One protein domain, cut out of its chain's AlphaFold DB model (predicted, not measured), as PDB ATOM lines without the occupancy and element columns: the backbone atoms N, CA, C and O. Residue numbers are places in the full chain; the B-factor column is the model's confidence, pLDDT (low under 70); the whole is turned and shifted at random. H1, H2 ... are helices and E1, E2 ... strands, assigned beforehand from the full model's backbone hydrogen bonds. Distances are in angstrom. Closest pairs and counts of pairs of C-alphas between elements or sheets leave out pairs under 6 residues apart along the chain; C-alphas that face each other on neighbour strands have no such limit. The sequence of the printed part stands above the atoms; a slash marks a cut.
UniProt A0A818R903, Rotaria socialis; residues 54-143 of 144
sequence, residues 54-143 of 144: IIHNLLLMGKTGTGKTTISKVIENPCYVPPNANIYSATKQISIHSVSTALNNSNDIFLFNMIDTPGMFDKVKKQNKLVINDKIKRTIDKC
ATOM      1  N   ILE A  54      56.868  34.255 -53.246       89.00
ATOM      2  CA  ILE A  54      57.102  33.006 -53.961       89.00
ATOM      3  C   ILE A  54      56.159  31.956 -53.376       89.00
ATOM      4  O   ILE A  54      56.219  31.642 -52.188       89.00
ATOM      5  N   ILE A  55      55.261  31.429 -54.206       91.19
ATOM      6  CA  ILE A  55      54.228  30.485 -53.772       91.19
ATOM      7  C   ILE A  55      54.646  29.056 -54.125       91.19
ATOM      8  O   ILE A  55      54.955  28.747 -55.276       91.19
ATOM      9  N   HIS A  56      54.592  28.164 -53.140       92.12
ATOM     10  CA  HIS A  56      54.841  26.735 -53.282       92.12
ATOM     11  C   HIS A  56      53.633  25.932 -52.804       92.12
ATOM     12  O   HIS A  56      53.060  26.218 -51.761       92.12
ATOM     13  N   ASN A  57      53.270  24.881 -53.535       92.00
ATOM     14  CA  ASN A  57      52.226  23.945 -53.117       92.00
ATOM     15  C   ASN A  57      52.885  22.660 -52.605       92.00
ATOM     16  O   ASN A  57      53.649  22.030 -53.338       92.00
ATOM     17  N   LEU A  58      52.589  22.261 -51.367       92.69
ATOM     18  CA  LEU A  58      53.124  21.051 -50.748       92.69
ATOM     19  C   LEU A  58      52.001  20.045 -50.487       92.69
ATOM     20  O   LEU A  58      51.167  20.224 -49.603       92.69
ATOM     21  N   LEU A  59      52.000  18.961 -51.261       93.19
ATOM     22  CA  LEU A  59      50.992  17.906 -51.197       93.19
ATOM     23  C   LEU A  59      51.484  16.719 -50.369       93.19
ATOM     24  O   LEU A  59      52.400  16.000 -50.768       93.19
ATOM     25  N   LEU A  60      50.849  16.487 -49.222       92.62
ATOM     26  CA  LEU A  60      51.223  15.416 -48.305       92.62
ATOM     27  C   LEU A  60      50.399  14.163 -48.597       92.62
ATOM     28  O   LEU A  60      49.198  14.125 -48.330       92.62
ATOM     29  N   MET A  61      51.045  13.107 -49.101       90.69
ATOM     30  CA  MET A  61      50.421  11.807 -49.387       90.69
ATOM     31  C   MET A  61      51.069  10.666 -48.604       90.69
ATOM     32  O   MET A  61      52.257  10.679 -48.303       90.69
ATOM     33  N   GLY A  62      50.279   9.647 -48.265       89.19
ATOM     34  CA  GLY A  62      50.740   8.518 -47.454       89.19
ATOM     35  C   GLY A  62      49.584   7.712 -46.868       89.19
ATOM     36  O   GLY A  62      48.415   8.072 -47.031       89.19
ATOM     37  N   LYS A  63      49.893   6.604 -46.188       88.06
ATOM     38  CA  LYS A  63      48.896   5.816 -45.439       88.06
ATOM     39  C   LYS A  63      48.367   6.612 -44.240       88.06
ATOM     40  O   LYS A  63      48.934   7.640 -43.853       88.06
ATOM     41  N   THR A  64      47.274   6.158 -43.641       87.88
ATOM     42  CA  THR A  64      46.865   6.651 -42.321       87.88
ATOM     43  C   THR A  64      47.947   6.346 -41.283       87.88
ATOM     44  O   THR A  64      48.588   5.300 -41.336       87.88
ATOM     45  N   GLY A  65      48.178   7.290 -40.367       85.94
ATOM     46  CA  GLY A  65      49.138   7.134 -39.269       85.94
ATOM     47  C   GLY A  65      50.592   7.497 -39.593       85.94
ATOM     48  O   GLY A  65      51.422   7.462 -38.697       85.94
ATOM     49  N   THR A  66      50.924   7.912 -40.821       89.69
ATOM     50  CA  THR A  66      52.314   8.268 -41.194       89.69
ATOM     51  C   THR A  66      52.735   9.692 -40.805       89.69
ATOM     52  O   THR A  66      53.760  10.170 -41.274       89.69
ATOM     53  N   GLY A  67      51.934  10.410 -40.010       89.62
ATOM     54  CA  GLY A  67      52.309  11.733 -39.491       89.62
ATOM     55  C   GLY A  67      52.191  12.914 -40.465       89.62
ATOM     56  O   GLY A  67      52.750  13.966 -40.182       89.62
ATOM     57  N   LYS A  68      51.450  12.789 -41.576       93.06
ATOM     58  CA  LYS A  68      51.249  13.872 -42.571       93.06
ATOM     59  C   LYS A  68      50.757  15.176 -41.932       93.06
ATOM     60  O   LYS A  68      51.446  16.189 -41.969       93.06
ATOM     61  N   THR A  69      49.624  15.106 -41.239       91.44
ATOM     62  CA  THR A  69      49.049  16.233 -40.494       91.44
ATOM     63  C   THR A  69      50.000  16.772 -39.434       91.44
ATOM     64  O   THR A  69      50.057  17.976 -39.215       91.44
ATOM     65  N   THR A  70      50.759  15.893 -38.774       91.75
ATOM     66  CA  THR A  70      51.733  16.293 -37.756       91.75
ATOM     67  C   THR A  70      52.841  17.135 -38.373       91.75
ATOM     68  O   THR A  70      53.072  18.237 -37.896       91.75
ATOM     69  N   ILE A  71      53.471  16.666 -39.455       92.12
ATOM     70  CA  ILE A  71      54.497  17.426 -40.183       92.12
ATOM     71  C   ILE A  71      53.943  18.775 -40.634       92.12
ATOM     72  O   ILE A  71      54.595  19.792 -40.429       92.12
ATOM     73  N   SER A  72      52.722  18.797 -41.176       91.94
ATOM     74  CA  SER A  72      52.097  20.042 -41.618       91.94
ATOM     75  C   SER A  72      51.978  21.073 -40.496       91.94
ATOM     76  O   SER A  72      52.372  22.222 -40.658       91.94
ATOM     77  N   LYS A  73      51.504  20.637 -39.325       90.94
ATOM     78  CA  LYS A  73      51.345  21.500 -38.152       90.94
ATOM     79  C   LYS A  73      52.668  21.887 -37.497       90.94
ATOM     80  O   LYS A  73      52.745  22.956 -36.911       90.94
ATOM     81  N   VAL A  74      53.698  21.044 -37.589       91.44
ATOM     82  CA  VAL A  74      55.054  21.375 -37.118       91.44
ATOM     83  C   VAL A  74      55.698  22.439 -38.007       91.44
ATOM     84  O   VAL A  74      56.392  23.313 -37.502       91.44
ATOM     85  N   ILE A  75      55.454  22.396 -39.320       88.81
ATOM     86  CA  ILE A  75      55.909  23.443 -40.247       88.81
ATOM     87  C   ILE A  75      55.226  24.778 -39.927       88.81
ATOM     88  O   ILE A  75      55.882  25.814 -39.930       88.81
ATOM     89  N   GLU A  76      53.927  24.752 -39.624       88.44
ATOM     90  CA  GLU A  76      53.174  25.939 -39.200       88.44
ATOM     91  C   GLU A  76      53.630  26.463 -37.828       88.44
ATOM     92  O   GLU A  76      53.791  27.665 -37.627       88.44
ATOM     93  N   ASN A  77      53.853  25.559 -36.875       88.81
ATOM     94  CA  ASN A  77      54.268  25.866 -35.517       88.81
ATOM     95  C   ASN A  77      55.292  24.821 -35.038       88.81
ATOM     96  O   ASN A  77      54.894  23.722 -34.639       88.81
ATOM     97  N   PRO A  78      56.595  25.160 -34.980       89.00
ATOM     98  CA  PRO A  78      57.641  24.238 -34.529       89.00
ATOM     99  C   PRO A  78      57.448  23.701 -33.103       89.00
ATOM    100  O   PRO A  78      58.004  22.662 -32.757       89.00
ATOM    101  N   CYS A  79      56.649  24.382 -32.276       91.31
ATOM    102  CA  CYS A  79      56.300  23.957 -30.921       91.31
ATOM    103  C   CYS A  79      55.017  23.108 -30.862       91.31
ATOM    104  O   CYS A  79      54.520  22.826 -29.770       91.31
ATOM    105  N   TYR A  80      54.442  22.716 -32.004       90.50
ATOM    106  CA  TYR A  80      53.255  21.871 -32.043       90.50
ATOM    107  C   TYR A  80      53.540  20.492 -31.443       90.50
ATOM    108  O   TYR A  80      54.341  19.713 -31.961       90.50
ATOM    109  N   VAL A  81      52.811  20.163 -30.379       88.50
ATOM    110  CA  VAL A  81      52.810  18.828 -29.782       88.50
ATOM    111  C   VAL A  81      51.555  18.097 -30.260       88.50
ATOM    112  O   VAL A  81      50.442  18.537 -29.954       88.50
ATOM    113  N   PRO A  82      51.682  17.001 -31.029       84.19
ATOM    114  CA  PRO A  82      50.519  16.245 -31.454       84.19
ATOM    115  C   PRO A  82      49.811  15.633 -30.238       84.19
ATOM    116  O   PRO A  82      50.475  15.136 -29.327       84.19
ATOM    117  N   PRO A  83      48.465  15.614 -30.220       80.38
ATOM    118  CA  PRO A  83      47.736  14.829 -29.233       80.38
ATOM    119  C   PRO A  83      48.084  13.341 -29.392       80.38
ATOM    120  O   PRO A  83      48.561  12.925 -30.451       80.38
ATOM    121  N   ASN A  84      47.828  12.550 -28.343       76.94
ATOM    122  CA  ASN A  84      48.117  11.111 -28.300       76.94
ATOM    123  C   ASN A  84      47.815  10.404 -29.628       76.94
ATOM    124  O   ASN A  84      46.782  10.651 -30.259       76.94
ATOM    125  N   ALA A  85      48.717   9.502 -30.028       67.88
ATOM    126  CA  ALA A  85      48.604   8.766 -31.277       67.88
ATOM    127  C   ALA A  85      47.243   8.059 -31.366       67.88
ATOM    128  O   ALA A  85      46.918   7.191 -30.557       67.88
ATOM    129  N   ASN A  86      46.445   8.444 -32.359       63.34
ATOM    130  CA  ASN A  86      45.176   7.795 -32.646       63.34
ATOM    131  C   ASN A  86      45.384   6.755 -33.755       63.34
ATOM    132  O   ASN A  86      45.963   7.056 -34.798       63.34
ATOM    133  N   ILE A  87      44.902   5.532 -33.527       58.25
ATOM    134  CA  ILE A  87      44.947   4.426 -34.497       58.25
ATOM    135  C   ILE A  87      43.981   4.701 -35.667       58.25
ATOM    136  O   ILE A  87      44.156   4.189 -36.773       58.25
ATOM    137  N   TYR A  88      42.967   5.542 -35.447       61.09
ATOM    138  CA  TYR A  88      42.003   5.933 -36.467       61.09
ATOM    139  C   TYR A  88      42.507   7.089 -37.338       61.09
ATOM    140  O   TYR A  88      43.226   7.983 -36.894       61.09
ATOM    141  N   SER A  89      42.055   7.097 -38.594       61.03
ATOM    142  CA  SER A  89      42.261   8.192 -39.546       61.03
ATOM    143  C   SER A  89      41.755   9.522 -38.977       61.03
ATOM    144  O   SER A  89      40.553   9.799 -39.022       61.03
ATOM    145  N   ALA A  90      42.676  10.364 -38.504       67.81
ATOM    146  CA  ALA A  90      42.369  11.723 -38.065       67.81
ATOM    147  C   ALA A  90      41.902  12.607 -39.239       67.81
ATOM    148  O   ALA A  90      40.928  13.347 -39.112       67.81
ATOM    149  N   THR A  91      42.525  12.464 -40.412       77.19
ATOM    150  CA  THR A  91      42.221  13.262 -41.610       77.19
ATOM    151  C   THR A  91      41.195  12.553 -42.488       77.19
ATOM    152  O   THR A  91      41.529  11.656 -43.259       77.19
ATOM    153  N   LYS A  92      39.919  12.940 -42.371       80.50
ATOM    154  CA  LYS A  92      38.812  12.358 -43.162       80.50
ATOM    155  C   LYS A  92      38.591  13.050 -44.506       80.50
ATOM    156  O   LYS A  92      37.996  12.467 -45.410       80.50
ATOM    157  N   GLN A  93      39.043  14.291 -44.631       83.06
ATOM    158  CA  GLN A  93      38.906  15.112 -45.827       83.06
ATOM    159  C   GLN A  93      40.224  15.827 -46.105       83.06
ATOM    160  O   GLN A  93      41.032  15.988 -45.198       83.06
ATOM    161  N   ILE A  94      40.424  16.230 -47.358       88.50
ATOM    162  CA  ILE A  94      41.561  17.069 -47.741       88.50
ATOM    163  C   ILE A  94      41.426  18.411 -47.031       88.50
ATOM    164  O   ILE A  94      40.341  18.997 -47.069       88.50
ATOM    165  N   SER A  95      42.501  18.874 -46.402       88.62
ATOM    166  CA  SER A  95      42.596  20.224 -45.856       88.62
ATOM    167  C   SER A  95      43.694  20.996 -46.572       88.62
ATOM    168  O   SER A  95      44.760  20.459 -46.873       88.62
ATOM    169  N   ILE A  96      43.408  22.264 -46.854       89.88
ATOM    170  CA  ILE A  96      44.343  23.199 -47.469       89.88
ATOM    171  C   ILE A  96      44.507  24.357 -46.491       89.88
ATOM    172  O   ILE A  96      43.515  24.912 -46.021       89.88
ATOM    173  N   HIS A  97      45.746  24.686 -46.151       90.19
ATOM    174  CA  HIS A  97      46.089  25.853 -45.342       90.19
ATOM    175  C   HIS A  97      47.409  26.432 -45.831       90.19
ATOM    176  O   HIS A  97      48.233  25.713 -46.392       90.19
ATOM    177  N   SER A  98      47.609  27.727 -45.621       91.81
ATOM    178  CA  SER A  98      48.796  28.423 -46.104       91.81
ATOM    179  C   SER A  98      49.668  28.868 -44.938       91.81
ATOM    180  O   SER A  98      49.168  29.427 -43.964       91.81
ATOM    181  N   VAL A  99      50.973  28.640 -45.054       90.69
ATOM    182  CA  VAL A  99      51.984  29.081 -44.089       90.69
ATOM    183  C   VAL A  99      52.950  30.009 -44.807       90.69
ATOM    184  O   VAL A  99      53.538  29.635 -45.821       90.69
ATOM    185  N   SER A 100      53.118  31.225 -44.294       88.88
ATOM    186  CA  SER A 100      54.101  32.178 -44.807       88.88
ATOM    187  C   SER A 100      55.363  32.164 -43.954       88.88
ATOM    188  O   SER A 100      55.275  32.213 -42.728       88.88
ATOM    189  N   THR A 101      56.526  32.177 -44.587       84.69
ATOM    190  CA  THR A 101      57.816  32.321 -43.910       84.69
ATOM    191  C   THR A 101      58.738  33.235 -44.708       84.69
ATOM    192  O   THR A 101      58.637  33.325 -45.930       84.69
ATOM    193  N   ALA A 102      59.630  33.931 -44.013       82.25
ATOM    194  CA  ALA A 102      60.691  34.717 -44.623       82.25
ATOM    195  C   ALA A 102      62.018  34.005 -44.362       82.25
ATOM    196  O   ALA A 102      62.295  33.595 -43.232       82.25
ATOM    197  N   LEU A 103      62.842  33.845 -45.395       74.75
ATOM    198  CA  LEU A 103      64.185  33.317 -45.195       74.75
ATOM    199  C   LEU A 103      65.051  34.438 -44.613       74.75
ATOM    200  O   LEU A 103      65.140  35.518 -45.204       74.75
ATOM    201  N   ASN A 104      65.690  34.182 -43.467       63.69
ATOM    202  CA  ASN A 104      66.613  35.135 -42.852       63.69
ATOM    203  C   ASN A 104      67.651  35.578 -43.899       63.69
ATOM    204  O   ASN A 104      68.315  34.735 -44.499       63.69
ATOM    205  N   ASN A 105      67.772  36.895 -44.100       66.94
ATOM    206  CA  ASN A 105      68.645  37.574 -45.073       66.94
ATOM    207  C   ASN A 105      68.121  37.707 -46.518       66.94
ATOM    208  O   ASN A 105      68.855  38.206 -47.369       66.94
ATOM    209  N   SER A 106      66.868  37.342 -46.804       68.88
ATOM    210  CA  SER A 106      66.200  37.663 -48.078       68.88
ATOM    211  C   SER A 106      64.990  38.577 -47.850       68.88
ATOM    212  O   SER A 106      64.346  38.509 -46.804       68.88
ATOM    213  N   ASN A 107      64.662  39.422 -48.832       75.75
ATOM    214  CA  ASN A 107      63.384  40.151 -48.854       75.75
ATOM    215  C   ASN A 107      62.223  39.282 -49.369       75.75
ATOM    216  O   ASN A 107      61.084  39.756 -49.420       75.75
ATOM    217  N   ASP A 108      62.508  38.037 -49.743       82.56
ATOM    218  CA  ASP A 108      61.536  37.124 -50.315       82.56
ATOM    219  C   ASP A 108      60.649  36.533 -49.221       82.56
ATOM    220  O   ASP A 108      61.109  35.988 -48.212       82.56
ATOM    221  N   ILE A 109      59.344  36.639 -49.446       86.69
ATOM    222  CA  ILE A 109      58.344  35.930 -48.659       86.69
ATOM    223  C   ILE A 109      58.013  34.650 -49.408       86.69
ATOM    224  O   ILE A 109      57.691  34.680 -50.593       86.69
ATOM    225  N   PHE A 110      58.068  33.527 -48.707       89.12
ATOM    226  CA  PHE A 110      57.633  32.239 -49.219       89.12
ATOM    227  C   PHE A 110      56.271  31.909 -48.629       89.12
ATOM    228  O   PHE A 110      56.084  31.964 -47.413       89.12
ATOM    229  N   LEU A 111      55.327  31.545 -49.486       91.25
ATOM    230  CA  LEU A 111      54.009  31.070 -49.094       91.25
ATOM    231  C   LEU A 111      53.885  29.598 -49.471       91.25
ATOM    232  O   LEU A 111      53.919  29.248 -50.647       91.25
ATOM    233  N   PHE A 112      53.715  28.739 -48.477       92.50
ATOM    234  CA  PHE A 112      53.493  27.313 -48.668       92.50
ATOM    235  C   PHE A 112      52.012  26.993 -48.509       92.50
ATOM    236  O   PHE A 112      51.473  27.100 -47.412       92.50
ATOM    237  N   ASN A 113      51.360  26.562 -49.583       92.88
ATOM    238  CA  ASN A 113      50.029  25.970 -49.535       92.88
ATOM    239  C   ASN A 113      50.168  24.487 -49.195       92.88
ATOM    240  O   ASN A 113      50.540  23.663 -50.031       92.88
ATOM    241  N   MET A 114      49.887  24.161 -47.946       93.44
ATOM    242  CA  MET A 114      49.950  22.824 -47.389       93.44
ATOM    243  C   MET A 114      48.642  22.092 -47.672       93.44
ATOM    244  O   MET A 114      47.579  22.495 -47.200       93.44
ATOM    245  N   ILE A 115      48.724  20.998 -48.424       93.06
ATOM    246  CA  ILE A 115      47.590  20.151 -48.791       93.06
ATOM    247  C   ILE A 115      47.735  18.823 -48.043       93.06
ATOM    248  O   ILE A 115      48.458  17.920 -48.479       93.06
ATOM    249  N   ASP A 116      47.062  18.695 -46.901       91.12
ATOM    250  CA  ASP A 116      47.030  17.455 -46.124       91.12
ATOM    251  C   ASP A 116      45.907  16.546 -46.630       91.12
ATOM    252  O   ASP A 116      44.752  16.958 -46.776       91.12
ATOM    253  N   THR A 117      46.245  15.288 -46.914       90.81
ATOM    254  CA  THR A 117      45.310  14.327 -47.506       90.81
ATOM    255  C   THR A 117      44.957  13.193 -46.540       90.81
ATOM    256  O   THR A 117      45.776  12.774 -45.712       90.81
ATOM    257  N   PRO A 118      43.744  12.617 -46.650       87.75
ATOM    258  CA  PRO A 118      43.421  11.343 -46.013       87.75
ATOM    259  C   PRO A 118      44.380  10.221 -46.434       87.75
ATOM    260  O   PRO A 118      45.117  10.347 -47.408       87.75
ATOM    261  N   GLY A 119      44.341   9.077 -45.741       85.69
ATOM    262  CA  GLY A 119      45.133   7.894 -46.095       85.69
ATOM    263  C   GLY A 119      44.888   7.404 -47.532       85.69
ATOM    264  O   GLY A 119      43.991   6.594 -47.805       85.69
ATOM    265  N   MET A 120      45.701   7.891 -48.472       82.19
ATOM    266  CA  MET A 120      45.543   7.649 -49.909       82.19
ATOM    267  C   MET A 120      45.730   6.163 -50.229       82.19
ATOM    268  O   MET A 120      44.945   5.566 -50.966       82.19
ATOM    269  N   PHE A 121      46.702   5.539 -49.563       81.25
ATOM    270  CA  PHE A 121      47.085   4.137 -49.747       81.25
ATOM    271  C   PHE A 121      46.426   3.177 -48.745       81.25
ATOM    272  O   PHE A 121      46.856   2.025 -48.593       81.25
ATOM    273  N   ASP A 122      45.399   3.636 -48.030       78.00
ATOM    274  CA  ASP A 122      44.610   2.757 -47.176       78.00
ATOM    275  C   ASP A 122      43.777   1.817 -48.042       78.00
ATOM    276  O   ASP A 122      43.088   2.245 -48.977       78.00
ATOM    277  N   LYS A 123      43.828   0.524 -47.711       70.81
ATOM    278  CA  LYS A 123      43.045  -0.510 -48.386       70.81
ATOM    279  C   LYS A 123      41.573  -0.320 -48.030       70.81
ATOM    280  O   LYS A 123      41.111  -0.818 -47.011       70.81
ATOM    281  N   VAL A 124      40.830   0.377 -48.881       64.12
ATOM    282  CA  VAL A 124      39.369   0.440 -48.790       64.12
ATOM    283  C   VAL A 124      38.821  -0.533 -49.823       64.12
ATOM    284  O   VAL A 124      38.873  -0.260 -51.021       64.12
ATOM    285  N   LYS A 125      38.353  -1.701 -49.375       55.88
ATOM    286  CA  LYS A 125      37.627  -2.631 -50.245       55.88
ATOM    287  C   LYS A 125      36.191  -2.131 -50.359       55.88
ATOM    288  O   LYS A 125      35.414  -2.292 -49.424       55.88
ATOM    289  N   LYS A 126      35.823  -1.546 -51.498       55.94
ATOM    290  CA  LYS A 126      34.415  -1.394 -51.882       55.94
ATOM    291  C   LYS A 126      34.168  -2.398 -53.002       55.94
ATOM    292  O   LYS A 126      34.815  -2.303 -54.038       55.94
ATOM    293  N   GLN A 127      33.325  -3.404 -52.757       58.19
ATOM    294  CA  GLN A 127      32.978  -4.432 -53.756       58.19
ATOM    295  C   GLN A 127      34.215  -5.059 -54.450       58.19
ATOM    296  O   GLN A 127      34.283  -5.142 -55.670       58.19
ATOM    297  N   ASN A 128      35.236  -5.453 -53.675       54.66
ATOM    298  CA  ASN A 128      36.487  -6.060 -54.170       54.66
ATOM    299  C   ASN A 128      37.382  -5.214 -55.105       54.66
ATOM    300  O   ASN A 128      38.415  -5.718 -55.546       54.66
ATOM    301  N   LYS A 129      37.085  -3.931 -55.354       59.12
ATOM    302  CA  LYS A 129      37.938  -3.051 -56.171       59.12
ATOM    303  C   LYS A 129      38.754  -2.094 -55.298       59.12
ATOM    304  O   LYS A 129      38.243  -1.527 -54.331       59.12
ATOM    305  N   LEU A 130      40.032  -1.910 -55.635       63.91
ATOM    306  CA  LEU A 130      40.866  -0.862 -55.043       63.91
ATOM    307  C   LEU A 130      40.381   0.503 -55.547       63.91
ATOM    308  O   LEU A 130      40.415   0.779 -56.741       63.91
ATOM    309  N   VAL A 131      39.951   1.362 -54.626       72.25
ATOM    310  CA  VAL A 131      39.339   2.676 -54.921       72.25
ATOM    311  C   VAL A 131      40.403   3.793 -54.998       72.25
ATOM    312  O   VAL A 131      40.139   4.951 -54.693       72.25
ATOM    313  N   ILE A 132      41.648   3.452 -55.346       76.00
ATOM    314  CA  ILE A 132      42.782   4.394 -55.308       76.00
ATOM    315  C   ILE A 132      42.616   5.485 -56.372       76.00
ATOM    316  O   ILE A 132      42.742   6.663 -56.053       76.00
ATOM    317  N   ASN A 133      42.249   5.116 -57.602       82.25
ATOM    318  CA  ASN A 133      42.089   6.075 -58.699       82.25
ATOM    319  C   ASN A 133      40.998   7.113 -58.408       82.25
ATOM    320  O   ASN A 133      41.202   8.296 -58.658       82.25
ATOM    321  N   ASP A 134      39.881   6.701 -57.803       82.31
ATOM    322  CA  ASP A 134      38.815   7.633 -57.421       82.31
ATOM    323  C   ASP A 134      39.265   8.585 -56.305       82.31
ATOM    324  O   ASP A 134      38.877   9.753 -56.298       82.31
ATOM    325  N   LYS A 135      40.091   8.115 -55.357       81.00
ATOM    326  CA  LYS A 135      40.683   8.984 -54.329       81.00
ATOM    327  C   LYS A 135      41.657   9.991 -54.943       81.00
ATOM    328  O   LYS A 135      41.613  11.160 -54.567       81.00
ATOM    329  N   ILE A 136      42.493   9.556 -55.889       84.31
ATOM    330  CA  ILE A 136      43.414  10.430 -56.627       84.31
ATOM    331  C   ILE A 136      42.621  11.481 -57.400       84.31
ATOM    332  O   ILE A 136      42.871  12.667 -57.215       84.31
ATOM    333  N   LYS A 137      41.610  11.068 -58.172       86.56
ATOM    334  CA  LYS A 137      40.755  11.981 -58.936       86.56
ATOM    335  C   LYS A 137      40.112  13.036 -58.034       86.56
ATOM    336  O   LYS A 137      40.308  14.218 -58.258       86.56
ATOM    337  N   ARG A 138      39.463  12.619 -56.941       83.56
ATOM    338  CA  ARG A 138      38.870  13.548 -55.957       83.56
ATOM    339  C   ARG A 138      39.883  14.485 -55.305       83.56
ATOM    340  O   ARG A 138      39.492  15.535 -54.812       83.56
ATOM    341  N   THR A 139      41.143  14.063 -55.208       85.31
ATOM    342  CA  THR A 139      42.216  14.899 -54.661       85.31
ATOM    343  C   THR A 139      42.617  15.960 -55.661       85.31
ATOM    344  O   THR A 139      42.677  17.123 -55.298       85.31
ATOM    345  N   ILE A 140      42.803  15.574 -56.921       87.69
ATOM    346  CA  ILE A 140      43.075  16.507 -58.014       87.69
ATOM    347  C   ILE A 140      41.925  17.517 -58.141       87.69
ATOM    348  O   ILE A 140      42.178  18.713 -58.080       87.69
ATOM    349  N   ASP A 141      40.673  17.050 -58.180       87.56
ATOM    350  CA  ASP A 141      39.473  17.895 -58.310       87.56
ATOM    351  C   ASP A 141      39.299  18.909 -57.160       87.56
ATOM    352  O   ASP A 141      38.556  19.871 -57.299       87.56
ATOM    353  N   LYS A 142      39.922  18.676 -55.997       83.81
ATOM    354  CA  LYS A 142      39.861  19.585 -54.839       83.81
ATOM    355  C   LYS A 142      41.028  20.569 -54.765       83.81
ATOM    356  O   LYS A 142      40.985  21.468 -53.931       83.81
ATOM    357  N   CYS A 143      42.077  20.347 -55.551       78.00
ATOM    358  CA  CYS A 143      43.318  21.119 -55.505       78.00
ATOM    359  C   CYS A 143      43.531  21.996 -56.748       78.00
ATOM    360  O   CYS A 143      44.482  22.775 -56.758       78.00
TER     361      CYS A 143
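What this domain is: This is residues 54 to 143 of the 144 residues of a protein of Rotaria socialis (UniProt A0A818R903). A narrow, strongly twisted sheet of three strands has H1 along one face, with the link of residues 77 to 94 arching beyond H1; H2 only grazes the sheet, with residues 139 to 143. The 90 printed residues, under half in named elements, run E1 H1 E2 E3 H2; the mixed sheet's order is E1 E3 E2. The class is mixed; the whole is loose, radius of gyration of the C-alphas 15.4 A, spanning 55 by 32 by 14 A.

How they stand to each other: E3, residues 109 to 116, is parallel to E1, residues 54 to 60, with N 56 and O 111 within hydrogen-bond range, 2.8 A. E3 forms an antiparallel hairpin with E2, residues 95 to 102; N 99 and O 112 are 2.9 A apart. H1, residues 68 to 76, is on the sheet, height 8.7 A; its closest C-alpha to E3 is Thr 69, 6.1 A from that of Asp 116. H1 and H2, residues 132 to 143, are apart; in both, every O i to N i+4 pair is within hydrogen-bond range.

Where its parts are: E2 measures 23.2 A from first to last C-alpha, E3 21.8 A. C-alpha 54 begins E1 at (57.102, 33.006, -53.961); C-alpha 143 ends H2 at (43.318, 21.119, -55.505).

The domain as a whole: The farthest C-alphas, of Asn 105 and Gln 127, are 55.8 A apart; the printed part has no cut. Links H1 to E2 and E3 to H2 are long. pLDDT is under 70 at residues 85 to 90, 104 to 106 and 124 to 130.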